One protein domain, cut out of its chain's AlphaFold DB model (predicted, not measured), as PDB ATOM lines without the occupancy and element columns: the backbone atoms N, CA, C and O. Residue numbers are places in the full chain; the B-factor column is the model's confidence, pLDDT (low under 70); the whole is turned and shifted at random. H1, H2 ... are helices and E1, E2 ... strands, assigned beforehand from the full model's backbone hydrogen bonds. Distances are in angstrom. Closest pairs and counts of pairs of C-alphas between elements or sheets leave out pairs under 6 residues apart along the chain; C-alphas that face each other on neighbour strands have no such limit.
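Overview. This is residues 79 to 157 of the 158 residues of an uncharacterized protein of Massilia oculi (UniProt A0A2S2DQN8). Two small sheets stand partly face to face like a wedge, four strongly twisted strands E1, E5, E4 and E2 on one side and three strands E3, E7 and E6 on the other. They come close where E3 and E5 end, and the short helix H1 bridges them at one side. The 79 printed residues hold seven named strands and one named helix, in the order E1 E2 E3 E4 E5 E6 H1 E7; the sheet orders are E1, E5, E4, E2 and E3, E7, E6, both mixed. The class is mostly strand, though only 39 of the 79 residues are in named elements. The whole is compact, with a radius of gyration of the C-alphas of 12.0 A and spans of 36 by 26 by 19 A.

Arrangement. In the larger sheet E5, residues 116 to 122, and E4, residues 108 to 113, are inner strands and form a hairpin, antiparallel at 156 degrees; N 111 and O 118 are within hydrogen-bond range at 2.8 A. E1, residues 80 to 82, is an edge strand antiparallel to E5 at 150 degrees, with N 121 and O 81 at 2.8 A. E2, residues 90 to 94, is the other edge strand, parallel to E4 at 27 degrees, with N 110 and O 90 at 2.8 A. In the second sheet E7, residues 147 to 151, is parallel to the edge strand E3, residues 100 to 104, at 26 degrees, with N 149 and O 101 at 2.8 A. E7 is antiparallel to the edge strand E6, residues 129 to 132, at 160 degrees, with N 148 and O 131 at 2.8 A. Between the sheets, the closest C-alphas of E3 and E5 are those of Tyr 104 and Phe 122, 7.3 A apart. E2 and E7 are apart. H1, residues 133 to 136, only grazes both sheets; its closest C-alphas to E7 are Leu 133 and Arg 147, 6.1 A. H1 is too short for an O i to N i+4 pair; its one O i to N i+3 pair is within range.

Along the chain. E5 is 18.9 A long, E4 16.2 A, E2 12.5 A and E1 7.3 A. E3 measures 13.5 A, E7 12.6 A, E6 10.3 A and H1 5.8 A. E1 begins at C-alpha 80, (5.950, -11.986, 37.637), E5 at C-alpha 116, (25.064, -8.882, 41.546), and E7 ends at C-alpha 151, (5.884, -24.984, 41.614).

Size, cuts and confidence. The two C-alphas farthest apart, those of Gly 140 and Gln 157, are 38.1 A apart. The printed part has no cut and no long link; the 10 residues between H1 and E7 make a short link. The mean pLDDT of the printed part is 91.0, and no printed residue is under 70.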
ATOM      1  N   TYR A  79       5.924 -14.138  34.029       91.88
ATOM      2  CA  TYR A  79       6.368 -14.916  35.186       91.88
ATOM      3  C   TYR A  79       6.418 -14.113  36.493       91.88
ATOM      4  O   TYR A  79       6.842 -14.637  37.528       91.88
ATOM      5  N   GLY A  80       6.024 -12.840  36.460       93.81
ATOM      6  CA  GLY A  80       5.950 -11.986  37.637       93.81
ATOM      7  C   GLY A  80       6.578 -10.617  37.423       93.81
ATOM      8  O   GLY A  80       6.426 -10.005  36.365       93.81
ATOM      9  N   SER A  81       7.255 -10.108  38.452       94.88
ATOM     10  CA  SER A  81       7.781  -8.739  38.446       94.88
ATOM     11  C   SER A  81       9.108  -8.594  39.200       94.88
ATOM     12  O   SER A  81       9.374  -9.364  40.127       94.88
ATOM     13  N   PRO A  82       9.940  -7.593  38.850       95.38
ATOM     14  CA  PRO A  82      11.151  -7.291  39.601       95.38
ATOM     15  C   PRO A  82      10.842  -6.935  41.060       95.38
ATOM     16  O   PRO A  82       9.934  -6.151  41.338       95.38
ATOM     17  N   ALA A  83      11.641  -7.459  41.986       95.75
ATOM     18  CA  ALA A  83      11.582  -7.103  43.400       95.75
ATOM     19  C   ALA A  83      12.745  -6.173  43.769       95.75
ATOM     20  O   ALA A  83      13.877  -6.359  43.321       95.75
ATOM     21  N   THR A  84      12.476  -5.175  44.614       93.19
ATOM     22  CA  THR A  84      13.526  -4.293  45.138       93.19
ATOM     23  C   THR A  84      14.443  -5.063  46.098       93.19
ATOM     24  O   THR A  84      13.970  -5.982  46.768       93.19
ATOM     25  N   PRO A  85      15.734  -4.697  46.230       87.94
ATOM     26  CA  PRO A  85      16.669  -5.394  47.124       87.94
ATOM     27  C   PRO A  85      16.242  -5.438  48.599       87.94
ATOM     28  O   PRO A  85      16.644  -6.354  49.313       87.94
ATOM     29  N   GLU A  86      15.426  -4.470  49.025       91.06
ATOM     30  CA  GLU A  86      14.876  -4.342  50.383       91.06
ATOM     31  C   GLU A  86      13.580  -5.144  50.592       91.06
ATOM     32  O   GLU A  86      13.093  -5.263  51.715       91.06
ATOM     33  N   SER A  87      12.988  -5.683  49.520       94.12
ATOM     34  CA  SER A  87      11.777  -6.497  49.617       94.12
ATOM     35  C   SER A  87      12.064  -7.786  50.399       94.12
ATOM     36  O   SER A  87      13.072  -8.447  50.125       94.12
ATOM     37  N   PRO A  88      11.200  -8.204  51.340       94.56
ATOM     38  CA  PRO A  88      11.371  -9.475  52.029       94.56
ATOM     39  C   PRO A  88      11.298 -10.639  51.031       94.56
ATOM     40  O   PRO A  88      10.405 -10.709  50.189       94.56
ATOM     41  N   GLY A  89      12.244 -11.572  51.125       95.12
ATOM     42  CA  GLY A  89      12.311 -12.711  50.216       95.12
ATOM     43  C   GLY A  89      13.428 -13.685  50.565       95.12
ATOM     44  O   GLY A  89      14.311 -13.388  51.375       95.12
ATOM     45  N   ARG A  90      13.401 -14.863  49.942       95.94
ATOM     46  CA  ARG A  90      14.438 -15.885  50.123       95.94
ATOM     47  C   ARG A  90      15.688 -15.511  49.337       95.94
ATOM     48  O   ARG A  90      15.612 -15.199  48.155       95.94
ATOM     49  N   LEU A  91      16.855 -15.612  49.964       95.62
ATOM     50  CA  LEU A  91      18.139 -15.454  49.282       95.62
ATOM     51  C   LEU A  91      18.615 -16.793  48.717       95.62
ATOM     52  O   LEU A  91      18.730 -17.778  49.448       95.62
ATOM     53  N   VAL A  92      18.940 -16.815  47.426       94.94
ATOM     54  CA  VAL A  92      19.475 -17.989  46.730       94.94
ATOM     55  C   VAL A  92      20.792 -17.611  46.065       94.94
ATOM     56  O   VAL A  92      20.831 -16.788  45.157       94.94
ATOM     57  N   LYS A  93      21.893 -18.222  46.514       94.19
ATOM     58  CA  LYS A  93      23.205 -18.058  45.875       94.19
ATOM     59  C   LYS A  93      23.281 -18.951  44.642       94.19
ATOM     60  O   LYS A  93      23.185 -20.170  44.774       94.19
ATOM     61  N   VAL A  94      23.467 -18.347  43.475       93.12
ATOM     62  CA  VAL A  94      23.627 -19.051  42.202       93.12
ATOM     63  C   VAL A  94      25.117 -19.270  41.976       93.12
ATOM     64  O   VAL A  94      25.883 -18.319  41.868       93.12
ATOM     65  N   LYS A  95      25.537 -20.533  41.955       90.50
ATOM     66  CA  LYS A  95      26.926 -20.939  41.701       90.50
ATOM     67  C   LYS A  95      27.074 -21.449  40.268       90.50
ATOM     68  O   LYS A  95      26.091 -21.845  39.648       90.50
ATOM     69  N   ALA A  96      28.308 -21.531  39.774       87.75
ATOM     70  CA  ALA A  96      28.608 -22.015  38.423       87.75
ATOM     71  C   ALA A  96      28.103 -23.447  38.125       87.75
ATOM     72  O   ALA A  96      27.849 -23.787  36.972       87.75
ATOM     73  N   ASP A  97      27.939 -24.289  39.147       89.81
ATOM     74  CA  ASP A  97      27.420 -25.658  39.048       89.81
ATOM     75  C   ASP A  97      25.892 -25.754  39.207       89.81
ATOM     76  O   ASP A  97      25.312 -26.832  39.047       89.81
ATOM     77  N   THR A  98      25.218 -24.639  39.502       93.56
ATOM     78  CA  THR A  98      23.766 -24.605  39.686       93.56
ATOM     79  C   THR A  98      23.079 -24.863  38.350       93.56
ATOM     80  O   THR A  98      23.307 -24.159  37.374       93.56
ATOM     81  N   ARG A  99      22.225 -25.890  38.294       94.44
ATOM     82  CA  ARG A  99      21.496 -26.267  37.069       94.44
ATOM     83  C   ARG A  99      20.026 -25.900  37.123       94.44
ATOM     84  O   ARG A  99      19.473 -25.450  36.127       94.44
ATOM     85  N   ASN A 100      19.401 -26.133  38.272       95.00
ATOM     86  CA  ASN A 100      17.979 -25.921  38.465       95.00
ATOM     87  C   ASN A 100      17.730 -25.282  39.835       95.00
ATOM     88  O   ASN A 100      18.421 -25.616  40.800       95.00
ATOM     89  N   ILE A 101      16.727 -24.413  39.926       95.69
ATOM     90  CA  ILE A 101      16.250 -23.821  41.177       95.69
ATOM     91  C   ILE A 101      14.736 -23.994  41.232       95.69
ATOM     92  O   ILE A 101      14.047 -23.679  40.266       95.69
ATOM     93  N   ASN A 102      14.226 -24.469  42.365       95.62
ATOM     94  CA  ASN A 102      12.790 -24.570  42.595       95.62
ATOM     95  C   ASN A 102      12.314 -23.364  43.407       95.62
ATOM     96  O   ASN A 102      12.938 -22.985  44.410       95.62
ATOM     97  N   VAL A 103      11.204 -22.785  42.970       95.44
ATOM     98  CA  VAL A 103      10.523 -21.654  43.606       95.44
ATOM     99  C   VAL A 103       9.026 -21.935  43.629       95.44
ATOM    100  O   VAL A 103       8.541 -22.733  42.831       95.44
ATOM    101  N   TYR A 104       8.298 -21.300  44.536       94.50
ATOM    102  CA  TYR A 104       6.840 -21.394  44.574       94.50
ATOM    103  C   TYR A 104       6.180 -20.179  43.925       94.50
ATOM    104  O   TYR A 104       6.711 -19.069  43.967       94.50
ATOM    105  N   ASP A 105       4.997 -20.380  43.352       93.25
ATOM    106  CA  ASP A 105       4.171 -19.274  42.875       93.25
ATOM    107  C   ASP A 105       3.746 -18.359  44.044       93.25
ATOM    108  O   ASP A 105       3.311 -18.822  45.104       93.25
ATOM    109  N   GLY A 106       3.917 -17.049  43.873       92.94
ATOM    110  CA  GLY A 106       3.783 -16.033  44.921       92.94
ATOM    111  C   GLY A 106       5.040 -15.801  45.774       92.94
ATOM    112  O   GLY A 106       5.022 -14.940  46.657       92.94
ATOM    113  N   GLU A 107       6.135 -16.537  45.554       94.62
ATOM    114  CA  GLU A 107       7.385 -16.372  46.306       94.62
ATOM    115  C   GLU A 107       8.221 -15.191  45.780       94.62
ATOM    116  O   GLU A 107       8.384 -15.003  44.575       94.62
ATOM    117  N   THR A 108       8.825 -14.414  46.687       97.00
ATOM    118  CA  THR A 108       9.871 -13.438  46.329       97.00
ATOM    119  C   THR A 108      11.244 -14.045  46.588       97.00
ATOM    120  O   THR A 108      11.545 -14.451  47.714       97.00
ATOM    121  N   VAL A 109      12.088 -14.081  45.558       97.00
ATOM    122  CA  VAL A 109      13.435 -14.653  45.615       97.00
ATOM    123  C   VAL A 109      14.468 -13.638  45.145       97.00
ATOM    124  O   VAL A 109      14.303 -12.962  44.134       97.00
ATOM    125  N   HIS A 110      15.570 -13.573  45.883       96.62
ATOM    126  CA  HIS A 110      16.751 -12.781  45.578       96.62
ATOM    127  C   HIS A 110      17.880 -13.706  45.139       96.62
ATOM    128  O   HIS A 110      18.506 -14.381  45.964       96.62
ATOM    129  N   PHE A 111      18.146 -13.734  43.839       95.19
ATOM    130  CA  PHE A 111      19.256 -14.468  43.249       95.19
ATOM    131  C   PHE A 111      20.543 -13.667  43.419       95.19
ATOM    132  O   PHE A 111      20.632 -12.524  42.980       95.19
ATOM    133  N   VAL A 112      21.539 -14.261  44.068       93.62
ATOM    134  CA  VAL A 112      22.872 -13.675  44.235       93.62
ATOM    135  C   VAL A 112      23.808 -14.348  43.240       93.62
ATOM    136  O   VAL A 112      24.062 -15.547  43.368       93.62
ATOM    137  N   LEU A 113      24.273 -13.582  42.256       90.00
ATOM    138  CA  LEU A 113      25.178 -13.998  41.189       90.00
ATOM    139  C   LEU A 113      26.485 -13.243  41.350       90.00
ATOM    140  O   LEU A 113      26.510 -12.055  41.053       90.00
ATOM    141  N   ASP A 114      27.535 -13.906  41.826       84.25
ATOM    142  CA  ASP A 114      28.828 -13.275  42.117       84.25
ATOM    143  C   ASP A 114      28.654 -11.928  42.858       84.25
ATOM    144  O   ASP A 114      28.296 -11.928  44.040       84.25
ATOM    145  N   ASP A 115      28.811 -10.799  42.155       82.94
ATOM    146  CA  ASP A 115      28.717  -9.433  42.693       82.94
ATOM    147  C   ASP A 115      27.353  -8.742  42.482       82.94
ATOM    148  O   ASP A 115      27.160  -7.586  42.868       82.94
ATOM    149  N   GLN A 116      26.386  -9.418  41.862       87.94
ATOM    150  CA  GLN A 116      25.064  -8.882  41.546       87.94
ATOM    151  C   GLN A 116      23.945  -9.597  42.301       87.94
ATOM    152  O   GLN A 116      23.995 -10.789  42.604       87.94
ATOM    153  N   ARG A 117      22.882  -8.842  42.589       91.06
ATOM    154  CA  ARG A 117      21.641  -9.366  43.157       91.06
ATOM    155  C   ARG A 117      20.476  -9.030  42.244       91.06
ATOM    156  O   ARG A 117      20.271  -7.868  41.906       91.06
ATOM    157  N   ILE A 118      19.695 -10.048  41.913       93.00
ATOM    158  CA  ILE A 118      18.475  -9.927  41.122       93.00
ATOM    159  C   ILE A 118      17.310 -10.353  42.007       93.00
ATOM    160  O   ILE A 118      17.239 -11.505  42.429       93.00
ATOM    161  N   GLY A 119      16.418  -9.415  42.307       95.31
ATOM    162  CA  GLY A 119      15.178  -9.689  43.024       95.31
ATOM    163  C   GLY A 119      14.040  -9.954  42.049       95.31
ATOM    164  O   GLY A 119      13.824  -9.173  41.122       95.31
ATOM    165  N   TRP A 120      13.283 -11.024  42.277       96.75
ATOM    166  CA  TRP A 120      12.100 -11.354  41.490       96.75
ATOM    167  C   TRP A 120      10.960 -11.840  42.381       96.75
ATOM    168  O   TRP A 120      11.158 -12.695  43.245       96.75
ATOM    169  N   ASN A 121       9.764 -11.300  42.169       96.50
ATOM    170  CA  ASN A 121       8.524 -11.826  42.719       96.50
ATOM    171  C   ASN A 121       7.866 -12.713  41.659       96.50
ATOM    172  O   ASN A 121       7.475 -12.219  40.599       96.50
ATOM    173  N   PHE A 122       7.778 -14.013  41.940       95.44
ATOM    174  CA  PHE A 122       7.132 -14.974  41.056       95.44
ATOM    175  C   PHE A 122       5.619 -14.857  41.188       95.44
ATOM    176  O   PHE A 122       5.068 -15.007  42.274       95.44
ATOM    177  N   ASN A 123       4.964 -14.591  40.064       92.50
ATOM    178  CA  ASN A 123       3.516 -14.608  39.937       92.50
ATOM    179  C   ASN A 123       3.205 -15.083  38.521       92.50
ATOM    180  O   ASN A 123       3.300 -14.314  37.562       92.50
ATOM    181  N   THR A 124       2.950 -16.379  38.384       88.44
ATOM    182  CA  THR A 124       2.782 -17.015  37.078       88.44
ATOM    183  C   THR A 124       1.312 -17.162  36.730       88.44
ATOM    184  O   THR A 124       0.498 -17.591  37.541       88.44
ATOM    185  N   ARG A 125       0.950 -16.880  35.474       80.31
ATOM    186  CA  ARG A 125      -0.437 -17.076  35.012       80.31
ATOM    187  C   ARG A 125      -0.844 -18.556  34.947       80.31
ATOM    188  O   ARG A 125      -2.032 -18.875  34.981       80.31
ATOM    189  N   THR A 126       0.127 -19.452  34.803       77.19
ATOM    190  CA  THR A 126      -0.062 -20.907  34.773       77.19
ATOM    191  C   THR A 126       0.296 -21.522  36.125       77.19
ATOM    192  O   THR A 126       1.129 -20.986  36.843       77.19
ATOM    193  N   ARG A 127      -0.311 -22.668  36.474       73.81
ATOM    194  CA  ARG A 127      -0.011 -23.387  37.735       73.81
ATOM    195  C   ARG A 127       1.436 -23.857  37.845       73.81
ATOM    196  O   ARG A 127       1.950 -23.993  38.947       73.81
ATOM    197  N   GLU A 128       2.042 -24.163  36.707       77.06
ATOM    198  CA  GLU A 128       3.426 -24.598  36.598       77.06
ATOM    199  C   GLU A 128       4.071 -23.832  35.451       77.06
ATOM    200  O   GLU A 128       3.453 -23.612  34.399       77.06
ATOM    201  N   ALA A 129       5.308 -23.402  35.670       87.88
ATOM    202  CA  ALA A 129       6.092 -22.684  34.684       87.88
ATOM    203  C   ALA A 129       7.566 -23.068  34.796       87.88
ATOM    204  O   ALA A 129       8.098 -23.280  35.887       87.88
ATOM    205  N   VAL A 130       8.228 -23.130  33.643       92.06
ATOM    206  CA  VAL A 130       9.673 -23.321  33.544       92.06
ATOM    207  C   VAL A 130      10.230 -22.177  32.722       92.06
ATOM    208  O   VAL A 130       9.725 -21.897  31.635       92.06
ATOM    209  N   LEU A 131      11.259 -21.526  33.247       92.38
ATOM    210  CA  LEU A 131      11.957 -20.440  32.574       92.38
ATOM    211  C   LEU A 131      13.454 -20.515  32.845       92.38
ATOM    212  O   LEU A 131      13.890 -21.080  33.849       92.38
ATOM    213  N   ASP A 132      14.241 -19.928  31.955       93.19
ATOM    214  CA  ASP A 132      15.666 -19.746  32.185       93.19
ATOM    215  C   ASP A 132      15.889 -18.493  33.041       93.19
ATOM    216  O   ASP A 132      15.188 -17.489  32.902       93.19
ATOM    217  N   LEU A 133      16.889 -18.522  33.925       93.06
ATOM    218  CA  LEU A 133      17.242 -17.365  34.760       93.06
ATOM    219  C   LEU A 133      17.618 -16.133  33.913       93.06
ATOM    220  O   LEU A 133      17.406 -15.002  34.338       93.06
ATOM    221  N   GLU A 134      18.106 -16.352  32.690       92.44
ATOM    222  CA  GLU A 134      18.388 -15.308  31.696       92.44
ATOM    223  C   GLU A 134      17.156 -14.517  31.270       92.44
ATOM    224  O   GLU A 134      17.279 -13.337  30.961       92.44
ATOM    225  N   THR A 135      15.962 -15.110  31.328       91.38
ATOM    226  CA  THR A 135      14.721 -14.418  30.966       91.38
ATOM    227  C   THR A 135      14.412 -13.252  31.905       91.38
ATOM    228  O   THR A 135      13.892 -12.238  31.450       91.38
ATOM    229  N   ILE A 136      14.732 -13.373  33.199       92.00
ATOM    230  CA  ILE A 136      14.473 -12.332  34.213       92.00
ATOM    231  C   ILE A 136      15.709 -11.485  34.533       92.00
ATOM    232  O   ILE A 136      15.613 -10.494  35.261       92.00
ATOM    233  N   ALA A 137      16.877 -11.876  34.025       90.19
ATOM    234  CA  ALA A 137      18.115 -11.174  34.301       90.19
ATOM    235  C   ALA A 137      18.213  -9.870  33.490       90.19
ATOM    236  O   ALA A 137      17.839  -9.839  32.315       90.19
ATOM    237  N   PRO A 138      18.750  -8.781  34.073       86.12
ATOM    238  CA  PRO A 138      19.067  -7.579  33.314       86.12
ATOM    239  C   PRO A 138      20.025  -7.884  32.156       86.12
ATOM    240  O   PRO A 138      20.937  -8.706  32.291       86.12
ATOM    241  N   ALA A 139      19.862  -7.180  31.035       84.69
ATOM    242  CA  ALA A 139      20.728  -7.345  29.872       84.69
ATOM    243  C   ALA A 139      22.209  -7.129  30.236       84.69
ATOM    244  O   ALA A 139      22.557  -6.182  30.937       84.69
ATOM    245  N   GLY A 140      23.081  -8.012  29.744       82.75
ATOM    246  CA  GLY A 140      24.515  -7.983  30.051       82.75
ATOM    247  C   GLY A 140      24.908  -8.712  31.339       82.75
ATOM    248  O   GLY A 140      26.100  -8.832  31.612       82.75
ATOM    249  N   THR A 141      23.948  -9.249  32.098       84.50
ATOM    250  CA  THR A 141      24.241 -10.156  33.214       84.50
ATOM    251  C   THR A 141      24.670 -11.514  32.669       84.50
ATOM    252  O   THR A 141      23.904 -12.181  31.972       84.50
ATOM    253  N   ALA A 142      25.877 -11.958  33.014       83.19
ATOM    254  CA  ALA A 142      26.323 -13.315  32.728       83.19
ATOM    255  C   ALA A 142      25.655 -14.300  33.698       83.19
ATOM    256  O   ALA A 142      26.152 -14.585  34.782       83.19
ATOM    257  N   VAL A 143      24.502 -14.822  33.297       83.81
ATOM    258  CA  VAL A 143      23.835 -15.934  33.973       83.81
ATOM    259  C   VAL A 143      24.222 -17.248  33.301       83.81
ATOM    260  O   VAL A 143      24.224 -17.369  32.077       83.81
ATOM    261  N   GLY A 144      24.562 -18.261  34.097       83.88
ATOM    262  CA  GLY A 144      24.707 -19.622  33.580       83.88
ATOM    263  C   GLY A 144      23.380 -20.164  33.029       83.88
ATOM    264  O   GLY A 144      22.316 -19.581  33.231       83.88
ATOM    265  N   LYS A 145      23.423 -21.338  32.384       89.69
ATOM    266  CA  LYS A 145      22.214 -22.064  31.947       89.69
ATOM    267  C   LYS A 145      21.479 -22.672  33.148       89.69
ATOM    268  O   LYS A 145      21.568 -23.877  33.388       89.69
ATOM    269  N   VAL A 146      20.800 -21.823  33.916       94.44
ATOM    270  CA  VAL A 146      20.036 -22.190  35.112       94.44
ATOM    271  C   VAL A 146      18.549 -22.168  34.792       94.44
ATOM    272  O   VAL A 146      18.024 -21.135  34.386       94.44
ATOM    273  N   ARG A 147      17.863 -23.289  35.032       95.69
ATOM    274  CA  ARG A 147      16.405 -23.390  34.887       95.69
ATOM    275  C   ARG A 147      15.696 -23.158  36.209       95.69
ATOM    276  O   ARG A 147      16.049 -23.752  37.226       95.69
ATOM    277  N   ILE A 148      14.656 -22.348  36.184       95.69
ATOM    278  CA  ILE A 148      13.789 -22.088  37.323       95.69
ATOM    279  C   ILE A 148      12.504 -22.882  37.127       95.69
ATOM    280  O   ILE A 148      11.850 -22.773  36.092       95.69
ATOM    281  N   TRP A 149      12.164 -23.684  38.129       95.69
ATOM    282  CA  TRP A 149      10.922 -24.441  38.193       95.69
ATOM    283  C   TRP A 149       9.988 -23.746  39.169       95.69
ATOM    284  O   TRP A 149      10.256 -23.733  40.373       95.69
ATOM    285  N   VAL A 150       8.913 -23.164  38.645       95.06
ATOM    286  CA  VAL A 150       7.861 -22.548  39.453       95.06
ATOM    287  C   VAL A 150       6.828 -23.618  39.779       95.06
ATOM    288  O   VAL A 150       6.140 -24.130  38.894       95.06
ATOM    289  N   LEU A 151       6.779 -23.983  41.055       93.50
ATOM    290  CA  LEU A 151       5.884 -24.984  41.614       93.50
ATOM    291  C   LEU A 151       4.586 -24.326  42.106       93.50
ATOM    292  O   LEU A 151       4.616 -23.174  42.555       93.50
ATOM    293  N   PRO A 152       3.459 -25.062  42.124       91.38
ATOM    294  CA  PRO A 152       2.214 -24.545  42.670       91.38
ATOM    295  C   PRO A 152       2.382 -24.172  44.142       91.38
ATOM    296  O   PRO A 152       3.017 -24.903  44.907       91.38
ATOM    297  N   ASN A 153       1.774 -23.065  44.558       90.06
ATOM    298  CA  ASN A 153       1.861 -22.611  45.938       90.06
ATOM    299  C   ASN A 153       1.269 -23.665  46.905       90.06
ATOM    300  O   ASN A 153       0.104 -24.049  46.744       90.06
ATOM    301  N   PRO A 154       2.038 -24.133  47.910       87.81
ATOM    302  CA  PRO A 154       1.631 -25.232  48.785       87.81
ATOM    303  C   PRO A 154       0.422 -24.892  49.664       87.81
ATOM    304  O   PRO A 154      -0.275 -25.798  50.106       87.81
ATOM    305  N   ILE A 155       0.126 -23.605  49.880       89.06
ATOM    306  CA  ILE A 155      -1.028 -23.155  50.674       89.06
ATOM    307  C   ILE A 155      -2.358 -23.561  50.012       89.06
ATOM    308  O   ILE A 155      -3.365 -23.711  50.700       89.06
ATOM    309  N   TYR A 156      -2.368 -23.789  48.694       84.50
ATOM    310  CA  TYR A 156      -3.574 -24.126  47.927       84.50
ATOM    311  C   TYR A 156      -3.640 -25.595  47.475       84.50
ATOM    312  O   TYR A 156      -4.433 -25.920  46.596       84.50
ATOM    313  N   GLN A 157      -2.809 -26.481  48.035       77.81
ATOM    314  CA  GLN A 157      -2.750 -27.905  47.660       77.81
ATOM    315  C   GLN A 157      -3.586 -28.834  48.570       77.81
ATOM    316  O   GLN A 157      -3.375 -30.046  48.552       77.81
TER     317      GLN A 157